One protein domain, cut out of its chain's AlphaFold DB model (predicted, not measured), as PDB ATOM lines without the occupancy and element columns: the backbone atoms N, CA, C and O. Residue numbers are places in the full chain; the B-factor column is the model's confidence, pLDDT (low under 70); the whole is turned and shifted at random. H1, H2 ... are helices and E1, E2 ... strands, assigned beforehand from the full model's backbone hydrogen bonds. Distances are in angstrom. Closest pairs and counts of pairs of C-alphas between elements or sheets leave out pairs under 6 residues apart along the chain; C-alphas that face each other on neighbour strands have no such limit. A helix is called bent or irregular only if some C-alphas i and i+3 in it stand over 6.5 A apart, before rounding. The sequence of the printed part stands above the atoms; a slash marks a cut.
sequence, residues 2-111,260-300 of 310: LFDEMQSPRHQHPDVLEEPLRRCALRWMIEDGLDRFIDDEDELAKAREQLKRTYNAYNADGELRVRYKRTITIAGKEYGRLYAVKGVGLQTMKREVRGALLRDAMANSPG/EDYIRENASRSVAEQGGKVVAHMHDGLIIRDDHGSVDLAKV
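Overview. This is residues 2 to 111 and 260 to 300 of the 310 residues of an uncharacterized protein of Tetraselmis sp. GSL018 (UniProt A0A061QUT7). Two strands, E4 and E5, make a small hairpin near the middle of the domain, with helix H5 packed on it and the short H6 on H5. To one end of the longest axis lies a group of three helices, the hairpin H2 and H3 with H4 beside H2; towards the other end reaches the longer strand hairpin E2 and E3, and a thin first stretch with H1 lies at that end too. The printed part has 151 residues, with six named helices and five named strands in the order H1 E1 H2 H3 E2 E3 H4 H5 E4 E5 H6; the class is mixed, helices and strands. The strands form two antiparallel sheets, E1 - E2 - E3 and E4 - E5. The whole is compact, with a radius of gyration of the C-alphas of 16.6 A and spans of 51 by 37 by 32 A.

Arrangement. H1, residues 2 to 5, touches no helix, and its centre is the farthest from the mean of the C-alphas, 26.7 A. E1, residues 16 to 18, is an edge strand and the antiparallel neighbour of E2, residues 65 to 74, at 152 degrees, with N 17 and O 66 at 2.9 A. H2, residues 23 to 36, and H3, residues 41 to 55, form a helical hairpin: they touch, closest at the C-alphas of Ile 30 and Arg 48, 5.6 A, and run opposite ways at a shallow tilt of 6 degrees. H2 is irregular, with C-alphas 31 and 34 at 7.7 A. E2 and E3, residues 77 to 84, form an antiparallel hairpin at 143 degrees, with N 72 and O 79 at 3.2 A and N 83 and O 69 at 2.8 A. The pairing is staggered: E2 pairs with E1 over residues 65 to 67 and with E3 over residues 68 to 74. E3 bends by 82 degrees at residue 80. H4, residues 95 to 107, touches H2, with the C-alphas of Leu 101 and Ala 25 closest at 6.6 A, and they run opposite ways at a steep tilt of 44 degrees. H5, residues 260 to 273, only grazes the sheet of E1, E2 and E3, with its residues 260 to 264. E4, residues 277 to 281, and E5, residues 285 to 290, form an antiparallel hairpin at 153 degrees, with N 279 and O 287 at 2.9 A and N 289 and O 277 at 2.8 A. The closest C-alphas of H5 and E5 are those of Arg 264 and Gly 285, 6.3 A; those of E1 and E4 are Leu 17 and Val 279, 5.9 A. H6, residues 297 to 300, touches residues 266 to 271 of H5 alone, closest at the C-alphas of Val 300 and Ala 267, 4.9 A. In H3, H4 and H5 every O i to N i+4 pair is within hydrogen-bond range, in H2 7 of 10 are, and H1 and H6 are too short for such a pair.

Along the chain. H1 begins at C-alpha 2, (300.131, 174.341, 347.324). From first to last C-alpha H2 measures 19.1 A, H3 20.7 A, E2 27.1 A, E3 18.5 A, H4 18.2 A, H5 20.0 A and E5 15.6 A. E2 ends at C-alpha 74, (288.213, 182.465, 357.550). H6 ends at C-alpha 300, (294.332, 157.663, 346.725).

Size, cuts and confidence. The two C-alphas farthest apart are those of Asp 4 and Asp 32, 50.8 A. Residues 112 to 259 are not printed, and C-alphas 111 and 260 are 30.5 A apart across this cut. Of the links that are printed whole, none is long. The mean pLDDT of the printed part is 91.6, and residues 2 to 14 are under 70.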
ATOM      1  N   LEU A   2     301.034 174.990 346.345       59.38
ATOM      2  CA  LEU A   2     300.131 174.341 347.324       59.38
ATOM      3  C   LEU A   2     299.098 175.284 347.994       59.38
ATOM      4  O   LEU A   2     297.970 174.873 348.243       59.38
ATOM      5  N   PHE A   3     299.458 176.535 348.306       63.47
ATOM      6  CA  PHE A   3     298.514 177.510 348.888       63.47
ATOM      7  C   PHE A   3     297.566 178.137 347.859       63.47
ATOM      8  O   PHE A   3     296.443 178.497 348.210       63.47
ATOM      9  N   ASP A   4     297.987 178.226 346.598       66.38
ATOM     10  CA  ASP A   4     297.148 178.730 345.507       66.38
ATOM     11  C   ASP A   4     296.030 177.722 345.204       66.38
ATOM     12  O   ASP A   4     294.874 178.095 345.015       66.38
ATOM     13  N   GLU A   5     296.337 176.424 345.286       68.12
ATOM     14  CA  GLU A   5     295.357 175.343 345.137       68.12
ATOM     15  C   GLU A   5     294.261 175.383 346.210       68.12
ATOM     16  O   GLU A   5     293.093 175.138 345.902       68.12
ATOM     17  N   MET A   6     294.590 175.780 347.446       67.44
ATOM     18  CA  MET A   6     293.602 175.934 348.523       67.44
ATOM     19  C   MET A   6     292.561 177.031 348.248       67.44
ATOM     20  O   MET A   6     291.509 177.036 348.896       67.44
ATOM     21  N   GLN A   7     292.841 177.959 347.326       65.00
ATOM     22  CA  GLN A   7     291.911 179.019 346.932       65.00
ATOM     23  C   GLN A   7     290.878 178.553 345.897       65.00
ATOM     24  O   GLN A   7     289.876 179.247 345.693       65.00
ATOM     25  N   SER A   8     291.085 177.382 345.281       59.62
ATOM     26  CA  SER A   8     290.162 176.820 344.294       59.62
ATOM     27  C   SER A   8     288.780 176.546 344.906       59.62
ATOM     28  O   SER A   8     288.686 176.222 346.097       59.62
ATOM     29  N   PRO A   9     287.685 176.659 344.127       55.78
ATOM     30  CA  PRO A   9     286.341 176.346 344.600       55.78
ATOM     31  C   PRO A   9     286.281 174.925 345.166       55.78
ATOM     32  O   PRO A   9     286.399 173.935 344.439       55.78
ATOM     33  N   ARG A  10     286.104 174.822 346.485       63.50
ATOM     34  CA  ARG A  10     285.963 173.532 347.156       63.50
ATOM     35  C   ARG A  10     284.651 172.895 346.729       63.50
ATOM     36  O   ARG A  10     283.596 173.528 346.794       63.50
ATOM     37  N   HIS A  11     284.717 171.639 346.302       56.84
ATOM     38  CA  HIS A  11     283.513 170.852 346.092       56.84
ATOM     39  C   HIS A  11     282.883 170.579 347.456       56.84
ATOM     40  O   HIS A  11     283.555 170.105 348.371       56.84
ATOM     41  N   GLN A  12     281.596 170.895 347.600       59.03
ATOM     42  CA  GLN A  12     280.838 170.531 348.790       59.03
ATOM     43  C   GLN A  12     280.720 169.005 348.827       59.03
ATOM     44  O   GLN A  12     279.853 168.419 348.181       59.03
ATOM     45  N   HIS A  13     281.622 168.341 349.551       58.50
ATOM     46  CA  HIS A  13     281.358 166.976 349.986       58.50
ATOM     47  C   HIS A  13     280.120 166.996 350.888       58.50
ATOM     48  O   HIS A  13     279.909 167.978 351.603       58.50
ATOM     49  N   PRO A  14     279.290 165.941 350.877       63.69
ATOM     50  CA  PRO A  14     278.201 165.868 351.826       63.69
ATOM     51  C   PRO A  14     278.795 165.876 353.233       63.69
ATOM     52  O   PRO A  14     279.474 164.935 353.637       63.69
ATOM     53  N   ASP A  15     278.472 166.912 354.004       83.31
ATOM     54  CA  ASP A  15     278.788 166.999 355.434       83.31
ATOM     55  C   ASP A  15     278.067 165.916 356.249       83.31
ATOM     56  O   ASP A  15     278.130 165.916 357.472       83.31
ATOM     57  N   VAL A  16     277.334 165.005 355.608       94.69
ATOM     58  CA  VAL A  16     276.603 163.909 356.231       94.69
ATOM     59  C   VAL A  16     276.968 162.612 355.524       94.69
ATOM     60  O   VAL A  16     276.645 162.429 354.351       94.69
ATOM     61  N   LEU A  17     277.599 161.699 356.258       96.19
ATOM     62  CA  LEU A  17     277.928 160.361 355.779       96.19
ATOM     63  C   LEU A  17     277.045 159.321 356.460       96.19
ATOM     64  O   LEU A  17     276.695 159.445 357.630       96.19
ATOM     65  N   GLU A  18     276.684 158.291 355.708       96.75
ATOM     66  CA  GLU A  18     276.033 157.102 356.241       96.75
ATOM     67  C   GLU A  18     277.118 156.118 356.685       96.75
ATOM     68  O   GLU A  18     277.870 155.593 355.856       96.75
ATOM     69  N   GLU A  19     277.227 155.905 357.993       97.44
ATOM     70  CA  GLU A  19     278.224 155.005 358.564       97.44
ATOM     71  C   GLU A  19     277.673 153.575 358.670       97.44
ATOM     72  O   GLU A  19     276.539 153.385 359.110       97.44
ATOM     73  N   PRO A  20     278.475 152.541 358.349       97.12
ATOM     74  CA  PRO A  20     278.018 151.153 358.228       97.12
ATOM     75  C   PRO A  20     277.861 150.446 359.582       97.12
ATOM     76  O   PRO A  20     277.992 149.228 359.687       97.12
ATOM     77  N   LEU A  21     277.650 151.203 360.657       97.62
ATOM     78  CA  LEU A  21     277.495 150.633 361.983       97.62
ATOM     79  C   LEU A  21     276.116 149.989 362.092       97.62
ATOM     80  O   LEU A  21     275.105 150.572 361.699       97.62
ATOM     81  N   ARG A  22     276.061 148.782 362.655       97.31
ATOM     82  CA  ARG A  22     274.801 148.088 362.927       97.31
ATOM     83  C   ARG A  22     274.364 148.346 364.358       97.31
ATOM     84  O   ARG A  22     275.136 148.179 365.302       97.31
ATOM     85  N   ARG A  23     273.086 148.686 364.529       97.06
ATOM     86  CA  ARG A  23     272.506 149.005 365.839       97.06
ATOM     87  C   ARG A  23     272.642 147.848 366.836       97.06
ATOM     88  O   ARG A  23     272.948 148.085 368.001       97.06
ATOM     89  N   CYS A  24     272.467 146.604 366.383       97.38
ATOM     90  CA  CYS A  24     272.660 145.420 367.225       97.38
ATOM     91  C   CYS A  24     274.127 145.211 367.635       97.38
ATOM     92  O   CYS A  24     274.377 144.875 368.789       97.38
ATOM     93  N   ALA A  25     275.089 145.470 366.744       97.94
ATOM     94  CA  ALA A  25     276.513 145.365 367.062       97.94
ATOM     95  C   ALA A  25     276.948 146.433 368.072       97.94
ATOM     96  O   ALA A  25     277.669 146.134 369.021       97.94
ATOM     97  N   LEU A  26     276.454 147.668 367.918       98.06
ATOM     98  CA  LEU A  26     276.669 148.732 368.900       98.06
ATOM     99  C   LEU A  26     276.103 148.359 370.267       98.06
ATOM    100  O   LEU A  26     276.788 148.531 371.270       98.06
ATOM    101  N   ARG A  27     274.876 147.826 370.308       98.25
ATOM    102  CA  ARG A  27     274.249 147.367 371.550       98.25
ATOM    103  C   ARG A  27     275.081 146.287 372.234       98.25
ATOM    104  O   ARG A  27     275.417 146.453 373.399       98.25
ATOM    105  N   TRP A  28     275.465 145.245 371.500       98.19
ATOM    106  CA  TRP A  28     276.320 144.183 372.030       98.19
ATOM    107  C   TRP A  28     277.647 144.735 372.562       98.19
ATOM    108  O   TRP A  28     278.080 144.378 373.652       98.19
ATOM    109  N   MET A  29     278.273 145.662 371.833       98.00
ATOM    110  CA  MET A  29     279.519 146.288 372.271       98.00
ATOM    111  C   MET A  29     279.327 147.076 373.578       98.00
ATOM    112  O   MET A  29     280.165 146.983 374.472       98.00
ATOM    113  N   ILE A  30     278.214 147.808 373.709       98.00
ATOM    114  CA  ILE A  30     277.845 148.556 374.921       98.00
ATOM    115  C   ILE A  30     277.562 147.630 376.099       98.00
ATOM    116  O   ILE A  30     277.875 148.026 377.215       98.00
ATOM    117  N   GLU A  31     276.918 146.486 375.887       97.69
ATOM    118  CA  GLU A  31     276.483 145.582 376.958       97.69
ATOM    119  C   GLU A  31     277.635 144.665 377.403       97.69
ATOM    120  O   GLU A  31     277.978 144.675 378.584       97.69
ATOM    121  N   ASP A  32     278.305 143.995 376.457       96.56
ATOM    122  CA  ASP A  32     279.188 142.849 376.739       96.56
ATOM    123  C   ASP A  32     280.561 142.891 376.034       96.56
ATOM    124  O   ASP A  32     281.436 142.063 376.302       96.56
ATOM    125  N   GLY A  33     280.746 143.781 375.055       95.81
ATOM    126  CA  GLY A  33     281.893 143.705 374.140       95.81
ATOM    127  C   GLY A  33     283.108 144.548 374.528       95.81
ATOM    128  O   GLY A  33     284.234 144.153 374.223       95.81
ATOM    129  N   LEU A  34     282.903 145.706 375.165       96.00
ATOM    130  CA  LEU A  34     283.959 146.708 375.360       96.00
ATOM    131  C   LEU A  34     285.132 146.240 376.228       96.00
ATOM    132  O   LEU A  34     286.276 146.558 375.903       96.00
ATOM    133  N   ASP A  35     284.860 145.467 377.277       95.81
ATOM    134  CA  ASP A  35     285.865 145.029 378.258       95.81
ATOM    135  C   ASP A  35     286.932 144.115 377.619       95.81
ATOM    136  O   ASP A  35     287.999 143.895 378.176       95.81
ATOM    137  N   ARG A  36     286.684 143.613 376.400       96.25
ATOM    138  CA  ARG A  36     287.660 142.846 375.604       96.25
ATOM    139  C   ARG A  36     288.740 143.715 374.954       96.25
ATOM    140  O   ARG A  36     289.692 143.175 374.396       96.25
ATOM    141  N   PHE A  37     288.541 145.031 374.921       95.56
ATOM    142  CA  PHE A  37     289.395 145.980 374.203       95.56
ATOM    143  C   PHE A  37     289.981 147.065 375.106       95.56
ATOM    144  O   PHE A  37     290.894 147.773 374.679       95.56
ATOM    145  N   ILE A  38     289.412 147.269 376.295       95.50
ATOM    146  CA  ILE A  38     289.763 148.377 377.178       95.50
ATOM    147  C   ILE A  38     289.791 147.869 378.616       95.50
ATOM    148  O   ILE A  38     288.739 147.617 379.194       95.50
ATOM    149  N   ASP A  39     290.996 147.774 379.174       96.12
ATOM    150  CA  ASP A  39     291.210 147.333 380.559       96.12
ATOM    151  C   ASP A  39     291.083 148.484 381.573       96.12
ATOM    152  O   ASP A  39     290.795 148.264 382.745       96.12
ATOM    153  N   ASP A  40     291.315 149.723 381.130       96.19
ATOM    154  CA  ASP A  40     291.235 150.916 381.975       96.19
ATOM    155  C   ASP A  40     289.776 151.357 382.175       96.19
ATOM    156  O   ASP A  40     289.060 151.621 381.206       96.19
ATOM    157  N   GLU A  41     289.337 151.441 383.432       96.56
ATOM    158  CA  GLU A  41     287.935 151.669 383.807       96.56
ATOM    159  C   GLU A  41     287.405 153.043 383.359       96.56
ATOM    160  O   GLU A  41     286.286 153.152 382.841       96.56
ATOM    161  N   ASP A  42     288.221 154.093 383.473       96.12
ATOM    162  CA  ASP A  42     287.849 155.448 383.055       96.12
ATOM    163  C   ASP A  42     287.682 155.528 381.535       96.12
ATOM    164  O   ASP A  42     286.731 156.113 381.000       96.12
ATOM    165  N   GLU A  43     288.617 154.932 380.806       95.81
ATOM    166  CA  GLU A  43     288.568 154.842 379.358       95.81
ATOM    167  C   GLU A  43     287.418 153.961 378.865       95.81
ATOM    168  O   GLU A  43     286.792 154.274 377.844       95.81
ATOM    169  N   LEU A  44     287.111 152.890 379.594       96.69
ATOM    170  CA  LEU A  44     285.980 152.012 379.331       96.69
ATOM    171  C   LEU A  44     284.662 152.781 379.465       96.69
ATOM    172  O   LEU A  44     283.813 152.719 378.567       96.69
ATOM    173  N   ALA A  45     284.504 153.563 380.535       96.88
ATOM    174  CA  ALA A  45     283.331 154.406 380.752       96.88
ATOM    175  C   ALA A  45     283.152 155.439 379.623       96.88
ATOM    176  O   ALA A  45     282.053 155.577 379.071       96.88
ATOM    177  N   LYS A  46     284.234 156.117 379.210       96.19
ATOM    178  CA  LYS A  46     284.209 157.079 378.088       96.19
ATOM    179  C   LYS A  46     283.822 156.418 376.766       96.19
ATOM    180  O   LYS A  46     282.993 156.966 376.032       96.19
ATOM    181  N   ALA A  47     284.393 155.251 376.464       96.75
ATOM    182  CA  ALA A  47     284.076 154.497 375.253       96.75
ATOM    183  C   ALA A  47     282.609 154.043 375.246       96.75
ATOM    184  O   ALA A  47     281.910 154.208 374.245       96.75
ATOM    185  N   ARG A  48     282.100 153.553 376.383       97.69
ATOM    186  CA  ARG A  48     280.696 153.145 376.538       97.69
ATOM    187  C   ARG A  48     279.740 154.304 376.297       97.69
ATOM    188  O   ARG A  48     278.753 154.152 375.579       97.69
ATOM    189  N   GLU A  49     280.051 155.472 376.839       97.38
ATOM    190  CA  GLU A  49     279.236 156.672 376.667       97.38
ATOM    191  C   GLU A  49     279.250 157.181 375.213       97.38
ATOM    192  O   GLU A  49     278.221 157.553 374.649       97.38
ATOM    193  N   GLN A  50     280.396 157.102 374.539       96.56
ATOM    194  CA  GLN A  50     280.496 157.370 373.105       96.56
ATOM    195  C   GLN A  50     279.671 156.400 372.244       96.56
ATOM    196  O   GLN A  50     278.990 156.835 371.305       96.56
ATOM    197  N   LEU A  51     279.703 155.100 372.545       97.88
ATOM    198  CA  LEU A  51     278.888 154.121 371.829       97.88
ATOM    199  C   LEU A  51     277.396 154.360 372.065       97.88
ATOM    200  O   LEU A  51     276.629 154.299 371.108       97.88
ATOM    201  N   LYS A  52     276.982 154.719 373.288       98.06
ATOM    202  CA  LYS A  52     275.593 155.110 373.595       98.06
ATOM    203  C   LYS A  52     275.148 156.321 372.782       98.06
ATOM    204  O   LYS A  52     274.078 156.280 372.176       98.06
ATOM    205  N   ARG A  53     275.973 157.375 372.700       97.62
ATOM    206  CA  ARG A  53     275.690 158.533 371.829       97.62
ATOM    207  C   ARG A  53     275.497 158.112 370.376       97.62
ATOM    208  O   ARG A  53     274.567 158.584 369.734       97.62
ATOM    209  N   THR A  54     276.339 157.204 369.883       97.94
ATOM    210  CA  THR A  54     276.248 156.697 368.506       97.94
ATOM    211  C   THR A  54     275.004 155.831 368.290       97.94
ATOM    212  O   THR A  54     274.285 156.022 367.316       97.94
ATOM    213  N   TYR A  55     274.682 154.941 369.228       97.94
ATOM    214  CA  TYR A  55     273.474 154.111 369.209       97.94
ATOM    215  C   TYR A  55     272.184 154.945 369.216       97.94
ATOM    216  O   TYR A  55     271.213 154.608 368.542       97.94
ATOM    217  N   ASN A  56     272.177 156.058 369.951       97.56
ATOM    218  CA  ASN A  56     271.036 156.970 370.027       97.56
ATOM    219  C   ASN A  56     270.935 157.928 368.827       97.56
ATOM    220  O   ASN A  56     269.946 158.647 368.717       97.56
ATOM    221  N   ALA A  57     271.937 157.961 367.942       97.44
ATOM    222  CA  ALA A  57     271.968 158.856 366.784       97.44
ATOM    223  C   ALA A  57     271.298 158.273 365.526       97.44
ATOM    224  O   ALA A  57     271.269 158.940 364.494       97.44
ATOM    225  N   TYR A  58     270.763 157.051 365.603       97.69
ATOM    226  CA  TYR A  58     269.990 156.459 364.514       97.69
ATOM    227  C   TYR A  58     268.713 157.259 364.256       97.69
ATOM    228  O   TYR A  58     268.023 157.664 365.196       97.69
ATOM    229  N   ASN A  59     268.394 157.476 362.982       95.88
ATOM    230  CA  ASN A  59     267.143 158.115 362.579       95.88
ATOM    231  C   ASN A  59     265.952 157.132 362.660       95.88
ATOM    232  O   ASN A  59     266.099 155.970 363.047       95.88
ATOM    233  N   ALA A  60     264.758 157.616 362.304       94.81
ATOM    234  CA  ALA A  60     263.533 156.811 362.295       94.81
ATOM    235  C   ALA A  60     263.607 155.615 361.327       94.81
ATOM    236  O   ALA A  60     263.022 154.572 361.611       94.81
ATOM    237  N   ASP A  61     264.376 155.749 360.245       95.25
ATOM    238  CA  ASP A  61     264.580 154.716 359.224       95.25
ATOM    239  C   ASP A  61     265.614 153.656 359.646       95.25
ATOM    240  O   ASP A  61     265.831 152.668 358.949       95.25
ATOM    241  N   GLY A  62     266.251 153.826 360.810       95.19
ATOM    242  CA  GLY A  62     267.270 152.902 361.300       95.19
ATOM    243  C   GLY A  62     268.639 153.080 360.639       95.19
ATOM    244  O   GLY A  62     269.469 152.174 360.718       95.19
ATOM    245  N   GLU A  63     268.914 154.249 360.067       95.81
ATOM    246  CA  GLU A  63     270.203 154.627 359.488       95.81
ATOM    247  C   GLU A  63     271.023 155.485 360.459       95.81
ATOM    248  O   GLU A  63     270.495 156.356 361.163       95.81
ATOM    249  N   LEU A  64     272.347 155.301 360.446       97.44
ATOM    250  CA  LEU A  64     273.282 156.169 361.156       97.44
ATOM    251  C   LEU A  64     273.873 157.209 360.197       97.44
ATOM    252  O   LEU A  64     274.822 156.933 359.464       97.44
ATOM    253  N   ARG A  65     273.326 158.429 360.229       97.06
ATOM    254  CA  ARG A  65     273.791 159.557 359.407       97.06
ATOM    255  C   ARG A  65     274.622 160.518 360.254       97.06
ATOM    256  O   ARG A  65     274.087 161.299 361.042       97.06
ATOM    257  N   VAL A  66     275.940 160.460 360.097       97.38
ATOM    258  CA  VAL A  66     276.898 161.241 360.884       97.38
ATOM    259  C   VAL A  66     277.209 162.544 360.176       97.38
ATOM    260  O   VAL A  66     277.713 162.553 359.056       97.38
ATOM    261  N   ARG A  67     276.908 163.658 360.851       96.50
ATOM    262  CA  ARG A  67     277.265 164.992 360.374       96.50
ATOM    263  C   ARG A  67     278.689 165.344 360.785       96.50
ATOM    264  O   ARG A  67     279.039 165.198 361.953       96.50
ATOM    265  N   TYR A  68     279.453 165.897 359.862       95.44
ATOM    266  CA  TYR A  68     280.791 166.423 360.057       95.44
ATOM    267  C   TYR A  68     280.779 167.944 359.904       95.44
ATOM    268  O   TYR A  68     279.964 168.496 359.173       95.44
ATOM    269  N   LYS A  69     281.649 168.633 360.640       93.88
ATOM    270  CA  LYS A  69     281.835 170.081 360.507       93.88
ATOM    271  C   LYS A  69     283.294 170.463 360.626       93.88
ATOM    272  O   LYS A  69     284.046 169.845 361.383       93.88
ATOM    273  N   ARG A  70     283.674 171.526 359.937       92.31
ATOM    274  CA  ARG A  70     284.967 172.174 360.121       92.31
ATOM    275  C   ARG A  70     284.938 173.085 361.344       92.31
ATOM    276  O   ARG A  70     283.878 173.503 361.806       92.31
ATOM    277  N   THR A  71     286.110 173.364 361.906       88.38
ATOM    278  CA  THR A  71     286.225 174.197 363.122       88.38
ATOM    279  C   THR A  71     286.793 175.583 362.873       88.38
ATOM    280  O   THR A  71     286.784 176.404 363.786       88.38
ATOM    281  N   ILE A  72     287.341 175.841 361.686       90.75
ATOM    282  CA  ILE A  72     288.008 177.103 361.378       90.75
ATOM    283  C   ILE A  72     287.187 177.813 360.313       90.75
ATOM    284  O   ILE A  72     286.910 177.240 359.269       90.75
ATOM    285  N   THR A  73     286.823 179.066 360.557       91.06
ATOM    286  CA  THR A  73     286.160 179.913 359.562       91.06
ATOM    287  C   THR A  73     287.035 181.129 359.295       91.06
ATOM    288  O   THR A  73     287.414 181.831 360.235       91.06
ATOM    289  N   ILE A  74     287.369 181.362 358.026       89.00
ATOM    290  CA  ILE A  74     288.213 182.465 357.550       89.00
ATOM    291  C   ILE A  74     287.475 183.137 356.392       89.00
ATOM    292  O   ILE A  74     287.153 182.476 355.406       89.00
ATOM    293  N   ALA A  75     287.178 184.434 356.521       87.44
ATOM    294  CA  ALA A  75     286.452 185.213 355.508       87.44
ATOM    295  C   ALA A  75     285.159 184.525 355.002       87.44
ATOM    296  O   ALA A  75     284.891 184.465 353.805       87.44
ATOM    297  N   GLY A  76     284.378 183.941 355.921       86.75
ATOM    298  CA  GLY A  76     283.120 183.248 355.607       86.75
ATOM    299  C   GLY A  76     283.265 181.851 354.989       86.75
ATOM    300  O   GLY A  76     282.256 181.199 354.743       86.75
ATOM    301  N   LYS A  77     284.492 181.364 354.766       86.94
ATOM    302  CA  LYS A  77     284.775 180.008 354.276       86.94
ATOM    303  C   LYS A  77     285.252 179.110 355.415       86.94
ATOM    304  O   LYS A  77     285.959 179.565 356.313       86.94
ATOM    305  N   GLU A  78     284.876 177.837 355.371       90.31
ATOM    306  CA  GLU A  78     285.253 176.849 356.380       90.31
ATOM    307  C   GLU A  78     286.515 176.060 355.990       90.31
ATOM    308  O   GLU A  78     286.659 175.606 354.856       90.31
ATOM    309  N   TYR A  79     287.406 175.858 356.961       89.88
ATOM    310  CA  TYR A  79     288.713 175.220 356.829       89.88
ATOM    311  C   TYR A  79     289.024 174.300 358.016       89.88
ATOM    312  O   TYR A  79     288.392 174.345 359.078       89.88
ATOM    313  N   GLY A  80     290.080 173.510 357.853       90.19
ATOM    314  CA  GLY A  80     290.589 172.634 358.894       90.19
ATOM    315  C   GLY A  80     289.901 171.277 358.918       90.19
ATOM    316  O   GLY A  80     289.034 170.973 358.100       90.19
ATOM    317  N   ARG A  81     290.299 170.462 359.896       91.25
ATOM    318  CA  ARG A  81     289.786 169.104 360.081       91.25
ATOM    319  C   ARG A  81     288.265 169.081 360.192       91.25
ATOM    320  O   ARG A  81     287.659 169.939 360.836       91.25
ATOM    321  N   LEU A  82     287.679 168.029 359.632       92.81
ATOM    322  CA  LEU A  82     286.295 167.664 359.885       92.81
ATOM    323  C   LEU A  82     286.181 166.967 361.237       92.81
ATOM    324  O   LEU A  82     286.969 166.078 361.555       92.81
ATOM    325  N   TYR A  83     285.173 167.349 362.012       94.94
ATOM    326  CA  TYR A  83     284.830 166.737 363.289       94.94
ATOM    327  C   TYR A  83     283.402 166.220 363.247       94.94
ATOM    328  O   TYR A  83     282.481 166.965 362.896       94.94
ATOM    329  N   ALA A  84     283.211 164.971 363.657       96.06
ATOM    330  CA  ALA A  84     281.892 164.400 363.831       96.06
ATOM    331  C   ALA A  84     281.123 165.168 364.918       96.06
ATOM    332  O   ALA A  84     281.566 165.336 366.062       96.06
ATOM    333  N   VAL A  85     279.949 165.672 364.556       95.06
ATOM    334  CA  VAL A  85     279.102 166.482 365.429       95.06
ATOM    335  C   VAL A  85     278.609 165.628 366.600       95.06
ATOM    336  O   VAL A  85     278.184 164.492 366.420       95.06
ATOM    337  N   LYS A  86     278.662 166.188 367.820       93.75
ATOM    338  CA  LYS A  86     278.302 165.514 369.087       93.75
ATOM    339  C   LYS A  86     279.158 164.278 369.428       93.75
ATOM    340  O   LYS A  86     278.782 163.513 370.313       93.75
ATOM    341  N   GLY A  87     280.308 164.094 368.770       91.31
ATOM    342  CA  GLY A  87     281.194 162.953 369.021       91.31
ATOM    343  C   GLY A  87     280.503 161.613 368.766       91.31
ATOM    344  O   GLY A  87     280.603 160.699 369.585       91.31
ATOM    345  N   VAL A  88     279.726 161.561 367.683       95.69
ATOM    346  CA  VAL A  88     279.000 160.388 367.187       95.69
ATOM    347  C   VAL A  88     279.817 159.732 366.077       95.69
ATOM    348  O   VAL A  88     280.442 160.432 365.287       95.69
ATOM    349  N   GLY A  89     279.775 158.405 365.993       96.44
ATOM    350  CA  GLY A  89     280.324 157.674 364.854       96.44
ATOM    351  C   GLY A  89     281.806 157.318 364.968       96.44
ATOM    352  O   GLY A  89     282.464 157.517 365.997       96.44
ATOM    353  N   LEU A  90     282.315 156.751 363.880       97.44
ATOM    354  CA  LEU A  90     283.590 156.046 363.772       97.44
ATOM    355  C   LEU A  90     284.815 156.910 364.081       97.44
ATOM    356  O   LEU A  90     285.785 156.399 364.650       97.44
ATOM    357  N   GLN A  91     284.772 158.205 363.745       96.12
ATOM    358  CA  GLN A  91     285.914 159.115 363.893       96.12
ATOM    359  C   GLN A  91     286.455 159.151 365.323       96.12
ATOM    360  O   GLN A  91     287.661 159.217 365.546       96.12
ATOM    361  N   THR A  92     285.548 159.123 366.293       93.19
ATOM    362  CA  THR A  92     285.901 159.350 367.693       93.19
ATOM    363  C   THR A  92     286.226 158.054 368.438       93.19
ATOM    364  O   THR A  92     286.773 158.107 369.539       93.19
ATOM    365  N   MET A  93     285.897 156.892 367.865       95.62
ATOM    366  CA  MET A  93     286.050 155.588 368.513       95.62
ATOM    367  C   MET A  93     287.512 155.150 368.597       95.62
ATOM    368  O   MET A  93     288.306 155.413 367.688       95.62
ATOM    369  N   LYS A  94     287.851 154.397 369.653       94.38
ATOM    370  CA  LYS A  94     289.133 153.683 369.717       94.38
ATOM    371  C   LYS A  94     289.287 152.753 368.517       94.38
ATOM    372  O   LYS A  94     288.310 152.169 368.041       94.38
ATOM    373  N   ARG A  95     290.523 152.618 368.034       94.38
ATOM    374  CA  ARG A  95     290.852 151.880 366.806       94.38
ATOM    375  C   ARG A  95     290.374 150.430 366.868       94.38
ATOM    376  O   ARG A  95     289.842 149.919 365.888       94.38
ATOM    377  N   GLU A  96     290.533 149.785 368.014       95.38
ATOM    378  CA  GLU A  96     290.206 148.381 368.251       95.38
ATOM    379  C   GLU A  96     288.689 148.157 368.218       95.38
ATOM    380  O   GLU A  96     288.208 147.276 367.499       95.38
ATOM    381  N   VAL A  97     287.937 149.020 368.912       96.88
ATOM    382  CA  VAL A  97     286.463 149.017 368.941       96.88
ATOM    383  C   VAL A  97     285.902 149.282 367.546       96.88
ATOM    384  O   VAL A  97     285.063 148.528 367.052       96.88
ATOM    385  N   ARG A  98     286.422 150.311 366.869       96.88
ATOM    386  CA  ARG A  98     286.089 150.624 365.477       96.88
ATOM    387  C   ARG A  98     286.349 149.437 364.553       96.88
ATOM    388  O   ARG A  98     285.480 149.074 363.765       96.88
ATOM    389  N   GLY A  99     287.519 148.814 364.664       96.56
ATOM    390  CA  GLY A  99     287.885 147.650 363.863       96.56
ATOM    391  C   GLY A  99     286.947 146.464 364.086       96.56
ATOM    392  O   GLY A  99     286.595 145.781 363.129       96.56
ATOM    393  N   ALA A 100     286.504 146.227 365.324       97.31
ATOM    394  CA  ALA A 100     285.532 145.179 365.629       97.31
ATOM    395  C   ALA A 100     284.158 145.455 364.999       97.31
ATOM    396  O   ALA A 100     283.586 144.561 364.378       97.31
ATOM    397  N   LEU A 101     283.666 146.695 365.087       97.62
ATOM    398  CA  LEU A 101     282.387 147.089 364.492       97.62
ATOM    399  C   LEU A 101     282.409 147.035 362.957       97.62
ATOM    400  O   LEU A 101     281.455 146.564 362.345       97.62
ATOM    401  N   LEU A 102     283.508 147.459 362.324       97.19
ATOM    402  CA  LEU A 102     283.668 147.348 360.870       97.19
ATOM    403  C   LEU A 102     283.771 145.888 360.413       97.19
ATOM    404  O   LEU A 102     283.254 145.551 359.351       97.19
ATOM    405  N   ARG A 103     284.391 145.002 361.205       96.19
ATOM    406  CA  ARG A 103     284.393 143.557 360.919       96.19
ATOM    407  C   ARG A 103     282.998 142.948 360.990       96.19
ATOM    408  O   ARG A 103     282.673 142.153 360.113       96.19
ATOM    409  N   ASP A 104     282.177 143.337 361.968       97.06
ATOM    410  CA  ASP A 104     280.763 142.936 361.989       97.06
ATOM    411  C   ASP A 104     280.043 143.416 360.722       97.06
ATOM    412  O   ASP A 104     279.392 142.621 360.051       97.06
ATOM    413  N   ALA A 105     280.227 144.681 360.334       96.19
ATOM    414  CA  ALA A 105     279.623 145.215 359.117       96.19
ATOM    415  C   ALA A 105     280.019 144.409 357.861       96.19
ATOM    416  O   ALA A 105     279.140 144.019 357.095       96.19
ATOM    417  N   MET A 106     281.308 144.070 357.689       95.50
ATOM    418  CA  MET A 106     281.778 143.228 356.569       95.50
ATOM    419  C   MET A 106     281.180 141.821 356.604       95.50
ATOM    420  O   MET A 106     280.746 141.312 355.574       95.50
ATOM    421  N   ALA A 107     281.106 141.193 357.782       96.06
ATOM    422  CA  ALA A 107     280.530 139.854 357.927       96.06
ATOM    423  C   ALA A 107     279.054 139.795 357.492       96.06
ATOM    424  O   ALA A 107     278.563 138.737 357.105       96.06
ATOM    425  N   ASN A 108     278.361 140.935 357.523       94.69
ATOM    426  CA  ASN A 108     276.962 141.073 357.125       94.69
ATOM    427  C   ASN A 108     276.797 141.727 355.740       94.69
ATOM    428  O   ASN A 108     275.685 142.092 355.365       94.69
ATOM    429  N   SER A 109     277.879 141.912 354.982       93.69
ATOM    430  CA  SER A 109     277.870 142.516 353.644       93.69
ATOM    431  C   SER A 109     278.877 141.798 352.734       93.69
ATOM    432  O   SER A 109     280.007 142.262 352.577       93.69
ATOM    433  N   PRO A 110     278.504 140.643 352.144       91.38
ATOM    434  CA  PRO A 110     279.396 139.864 351.290       91.38
ATOM    435  C   PRO A 110     279.982 140.696 350.145       91.38
ATOM    436  O   PRO A 110     279.263 141.437 349.480       91.38
ATOM    437  N   GLY A 111     281.290 140.559 349.916       90.88
ATOM    438  CA  GLY A 111     282.020 141.316 348.893       90.88
ATOM    439  C   GLY A 111     282.471 142.714 349.330       90.88
ATOM    440  O   GLY A 111     283.315 143.298 348.664       90.88
ATOM    441  N   GLU A 260     295.723 169.225 355.782       91.69
ATOM    442  CA  GLU A 260     295.199 167.878 356.038       91.69
ATOM    443  C   GLU A 260     293.804 167.718 355.426       91.69
ATOM    444  O   GLU A 260     293.523 166.724 354.762       91.69
ATOM    445  N   ASP A 261     292.946 168.729 355.592       90.69
ATOM    446  CA  ASP A 261     291.620 168.751 354.984       90.69
ATOM    447  C   ASP A 261     291.679 168.752 353.451       90.69
ATOM    448  O   ASP A 261     290.973 167.966 352.826       90.69
ATOM    449  N   TYR A 262     292.559 169.557 352.848       89.62
ATOM    450  CA  TYR A 262     292.768 169.570 351.397       89.62
ATOM    451  C   TYR A 262     293.222 168.203 350.853       89.62
ATOM    452  O   TYR A 262     292.626 167.669 349.917       89.62
ATOM    453  N   ILE A 263     294.231 167.586 351.476       90.81
ATOM    454  CA  ILE A 263     294.738 166.263 351.079       90.81
ATOM    455  C   ILE A 263     293.639 165.203 351.227       90.81
ATOM    456  O   ILE A 263     293.450 164.369 350.339       90.81
ATOM    457  N   ARG A 264     292.865 165.260 352.314       92.56
ATOM    458  CA  ARG A 264     291.721 164.372 352.554       92.56
ATOM    459  C   ARG A 264     290.611 164.556 351.512       92.56
ATOM    460  O   ARG A 264     290.010 163.564 351.094       92.56
ATOM    461  N   GLU A 265     290.301 165.782 351.095       90.56
ATOM    462  CA  GLU A 265     289.336 166.040 350.014       90.56
ATOM    463  C   GLU A 265     289.805 165.416 348.698       90.56
ATOM    464  O   GLU A 265     289.035 164.711 348.046       90.56
ATOM    465  N   ASN A 266     291.080 165.589 348.343       90.50
ATOM    466  CA  ASN A 266     291.668 164.971 347.149       90.50
ATOM    467  C   ASN A 266     291.613 163.441 347.218       90.50
ATOM    468  O   ASN A 266     291.200 162.792 346.258       90.50
ATOM    469  N   ALA A 267     291.925 162.871 348.383       92.81
ATOM    470  CA  ALA A 267     291.790 161.442 348.629       92.81
ATOM    471  C   ALA A 267     290.343 160.957 348.482       92.81
ATOM    472  O   ALA A 267     290.094 159.928 347.859       92.81
ATOM    473  N   SER A 268     289.375 161.719 348.996       92.94
ATOM    474  CA  SER A 268     287.949 161.393 348.883       92.94
ATOM    475  C   SER A 268     287.488 161.375 347.420       92.94
ATOM    476  O   SER A 268     286.761 160.465 347.024       92.94
ATOM    477  N   ARG A 269     287.960 162.332 346.606       91.62
ATOM    478  CA  ARG A 269     287.711 162.367 345.153       91.62
ATOM    479  C   ARG A 269     288.333 161.168 344.443       91.62
ATOM    480  O   ARG A 269     287.630 160.464 343.725       91.62
ATOM    481  N   SER A 270     289.605 160.880 344.716       93.00
ATOM    482  CA  SER A 270     290.311 159.732 344.132       93.00
ATOM    483  C   SER A 270     289.630 158.398 344.467       93.00
ATOM    484  O   SER A 270     289.548 157.513 343.618       93.00
ATOM    485  N   VAL A 271     289.085 158.249 345.680       94.19
ATOM    486  CA  VAL A 271     288.294 157.069 346.072       94.19
ATOM    487  C   VAL A 271     287.006 156.969 345.251       94.19
ATOM    488  O   VAL A 271     286.707 155.892 344.736       94.19
ATOM    489  N   ALA A 272     286.271 158.073 345.098       92.69
ATOM    490  CA  ALA A 272     285.025 158.099 344.331       92.69
ATOM    491  C   ALA A 272     285.246 157.793 342.839       92.69
ATOM    492  O   ALA A 272     284.492 157.020 342.251       92.69
ATOM    493  N   GLU A 273     286.312 158.328 342.237       92.81
ATOM    494  CA  GLU A 273     286.704 158.046 340.845       92.81
ATOM    495  C   GLU A 273     287.023 156.564 340.599       92.81
ATOM    496  O   GLU A 273     286.849 156.066 339.490       92.81
ATOM    497  N   GLN A 274     287.477 155.854 341.633       93.94
ATOM    498  CA  GLN A 274     287.771 154.419 341.593       93.94
ATOM    499  C   GLN A 274     286.557 153.545 341.962       93.94
ATOM    500  O   GLN A 274     286.690 152.329 342.110       93.94
ATOM    501  N   GLY A 275     285.377 154.156 342.128       93.56
ATOM    502  CA  GLY A 275     284.129 153.476 342.486       93.56
ATOM    503  C   GLY A 275     283.976 153.155 343.976       93.56
ATOM    504  O   GLY A 275     283.017 152.488 344.355       93.56
ATOM    505  N   GLY A 276     284.890 153.617 344.834       95.19
ATOM    506  CA  GLY A 276     284.772 153.475 346.284       95.19
ATOM    507  C   GLY A 276     283.854 154.531 346.907       95.19
ATOM    508  O   GLY A 276     283.593 155.586 346.328       95.19
ATOM    509  N   LYS A 277     283.402 154.287 348.142       96.00
ATOM    510  CA  LYS A 277     282.601 155.248 348.922       96.00
ATOM    511  C   LYS A 277     283.316 155.609 350.218       96.00
ATOM    512  O   LYS A 277     283.662 154.732 351.000       96.00
ATOM    513  N   VAL A 278     283.488 156.898 350.495       96.69
ATOM    514  CA  VAL A 278     283.906 157.354 351.830       96.69
ATOM    515  C   VAL A 278     282.737 157.173 352.796       96.69
ATOM    516  O   VAL A 278     281.643 157.677 352.542       96.69
ATOM    517  N   VAL A 279     282.963 156.456 353.896       97.19
ATOM    518  CA  VAL A 279     281.936 156.186 354.917       97.19
ATOM    519  C   VAL A 279     282.192 156.907 356.235       97.19
ATOM    520  O   VAL A 279     281.243 157.159 356.963       97.19
ATOM    521  N   ALA A 280     283.435 157.296 356.528       97.38
ATOM    522  CA  ALA A 280     283.743 158.175 357.653       97.38
ATOM    523  C   ALA A 280     284.962 159.052 357.360       97.38
ATOM    524  O   ALA A 280     285.893 158.641 356.658       97.38
ATOM    525  N   HIS A 281     284.974 160.249 357.943       95.75
ATOM    526  CA  HIS A 281     286.141 161.124 357.927       95.75
ATOM    527  C   HIS A 281     286.958 160.931 359.203       95.75
ATOM    528  O   HIS A 281     286.433 161.066 360.307       95.75
ATOM    529  N   MET A 282     288.256 160.676 359.059       95.31
ATOM    530  CA  MET A 282     289.204 160.668 360.175       95.31
ATOM    531  C   MET A 282     289.927 162.019 360.241       95.31
ATOM    532  O   MET A 282     289.811 162.836 359.328       95.31
ATOM    533  N   HIS A 283     290.632 162.299 361.339       90.38
ATOM    534  CA  HIS A 283     291.359 163.567 361.480       90.38
ATOM    535  C   HIS A 283     292.466 163.721 360.432       90.38
ATOM    536  O   HIS A 283     292.624 164.794 359.860       90.38
ATOM    537  N   ASP A 284     293.183 162.635 360.183       87.69
ATOM    538  CA  ASP A 284     294.330 162.492 359.296       87.69
ATOM    539  C   ASP A 284     294.081 161.445 358.196       87.69
ATOM    540  O   ASP A 284     295.008 160.988 357.534       87.69
ATOM    541  N   GLY A 285     292.817 161.100 357.930       93.31
ATOM    542  CA  GLY A 285     292.502 159.981 357.051       93.31
ATOM    543  C   GLY A 285     291.031 159.822 356.679       93.31
ATOM    544  O   GLY A 285     290.206 160.726 356.850       93.31
ATOM    545  N   LEU A 286     290.695 158.638 356.175       95.81
ATOM    546  CA  LEU A 286     289.370 158.260 355.691       95.81
ATOM    547  C   LEU A 286     289.099 156.789 355.986       95.81
ATOM    548  O   LEU A 286     289.993 155.953 355.883       95.81
ATOM    549  N   ILE A 287     287.837 156.457 356.235       97.19
ATOM    550  CA  ILE A 287     287.372 155.074 356.145       97.19
ATOM    551  C   ILE A 287     286.559 154.956 354.876       97.19
ATOM    552  O   ILE A 287     285.611 155.718 354.663       97.19
ATOM    553  N   ILE A 288     286.940 154.001 354.038       97.19
ATOM    554  CA  ILE A 288     286.294 153.770 352.754       97.19
ATOM    555  C   ILE A 288     285.640 152.398 352.724       97.19
ATOM    556  O   ILE A 288     286.115 151.456 353.356       97.19
ATOM    557  N   ARG A 289     284.553 152.313 351.971       96.81
ATOM    558  CA  ARG A 289     283.872 151.100 351.554       96.81
ATOM    559  C   ARG A 289     284.295 150.787 350.125       96.81
ATOM    560  O   ARG A 289     284.170 151.639 349.245       96.81
ATOM    561  N   ASP A 290     284.790 149.579 349.927       95.56
ATOM    562  CA  ASP A 290     285.241 149.051 348.649       95.56
ATOM    563  C   ASP A 290     284.470 147.757 348.362       95.56
ATOM    564  O   ASP A 290     284.732 146.721 348.974       95.56
ATOM    565  N   ASP A 291     283.473 147.846 347.481       90.38
ATOM    566  CA  ASP A 291     282.525 146.758 347.195       90.38
ATOM    567  C   ASP A 291     283.118 145.650 346.305       90.38
ATOM    568  O   ASP A 291     282.524 144.578 346.174       90.38
ATOM    569  N   HIS A 292     284.281 145.893 345.689       84.12
ATOM    570  CA  HIS A 292     284.900 144.968 344.729       84.12
ATOM    571  C   HIS A 292     286.419 144.822 344.892       84.12
ATOM    572  O   HIS A 292     287.071 144.185 344.065       84.12
ATOM    573  N   GLY A 293     287.006 145.412 345.935       83.56
ATOM    574  CA  GLY A 293     288.460 145.471 346.089       83.56
ATOM    575  C   GLY A 293     289.146 146.326 345.016       83.56
ATOM    576  O   GLY A 293     290.345 146.160 344.796       83.56
ATOM    577  N   SER A 294     288.404 147.199 344.328       87.44
ATOM    578  CA  SER A 294     288.864 147.938 343.148       87.44
ATOM    579  C   SER A 294     289.646 149.202 343.488       87.44
ATOM    580  O   SER A 294     290.319 149.747 342.612       87.44
ATOM    581  N   VAL A 295     289.582 149.677 344.739       92.56
ATOM    582  CA  VAL A 295     290.281 150.902 345.140       92.56
ATOM    583  C   VAL A 295     291.766 150.614 345.347       92.56
ATOM    584  O   VAL A 295     292.173 149.975 346.329       92.56
ATOM    585  N   ASP A 296     292.572 151.151 344.433       92.94
ATOM    586  CA  ASP A 296     294.027 151.191 344.480       92.94
ATOM    587  C   ASP A 296     294.483 152.265 345.477       92.94
ATOM    588  O   ASP A 296     294.503 153.470 345.199       92.94
ATOM    589  N   LEU A 297     294.867 151.804 346.667       90.00
ATOM    590  CA  LEU A 297     295.309 152.663 347.763       90.00
ATOM    591  C   LEU A 297     296.538 153.505 347.407       90.00
ATOM    592  O   LEU A 297     296.676 154.609 347.933       90.00
ATOM    593  N   ALA A 298     297.396 153.035 346.497       87.88
ATOM    594  CA  ALA A 298     298.565 153.799 346.071       87.88
ATOM    595  C   ALA A 298     298.167 155.055 345.282       87.88
ATOM    596  O   ALA A 298     298.906 156.031 345.275       87.88
ATOM    597  N   LYS A 299     296.984 155.076 344.657       87.62
ATOM    598  CA  LYS A 299     296.490 156.224 343.879       87.62
ATOM    599  C   LYS A 299     295.635 157.197 344.683       87.62
ATOM    600  O   LYS A 299     295.359 158.294 344.198       87.62
ATOM    601  N   VAL A 300     295.231 156.836 345.904       86.00
ATOM    602  CA  VAL A 300     294.332 157.663 346.725       86.00
ATOM    603  C   VAL A 300     294.951 159.033 347.018       86.00
ATOM    604  O   VAL A 300     294.282 160.042 346.835       86.00
TER     605      VAL A 300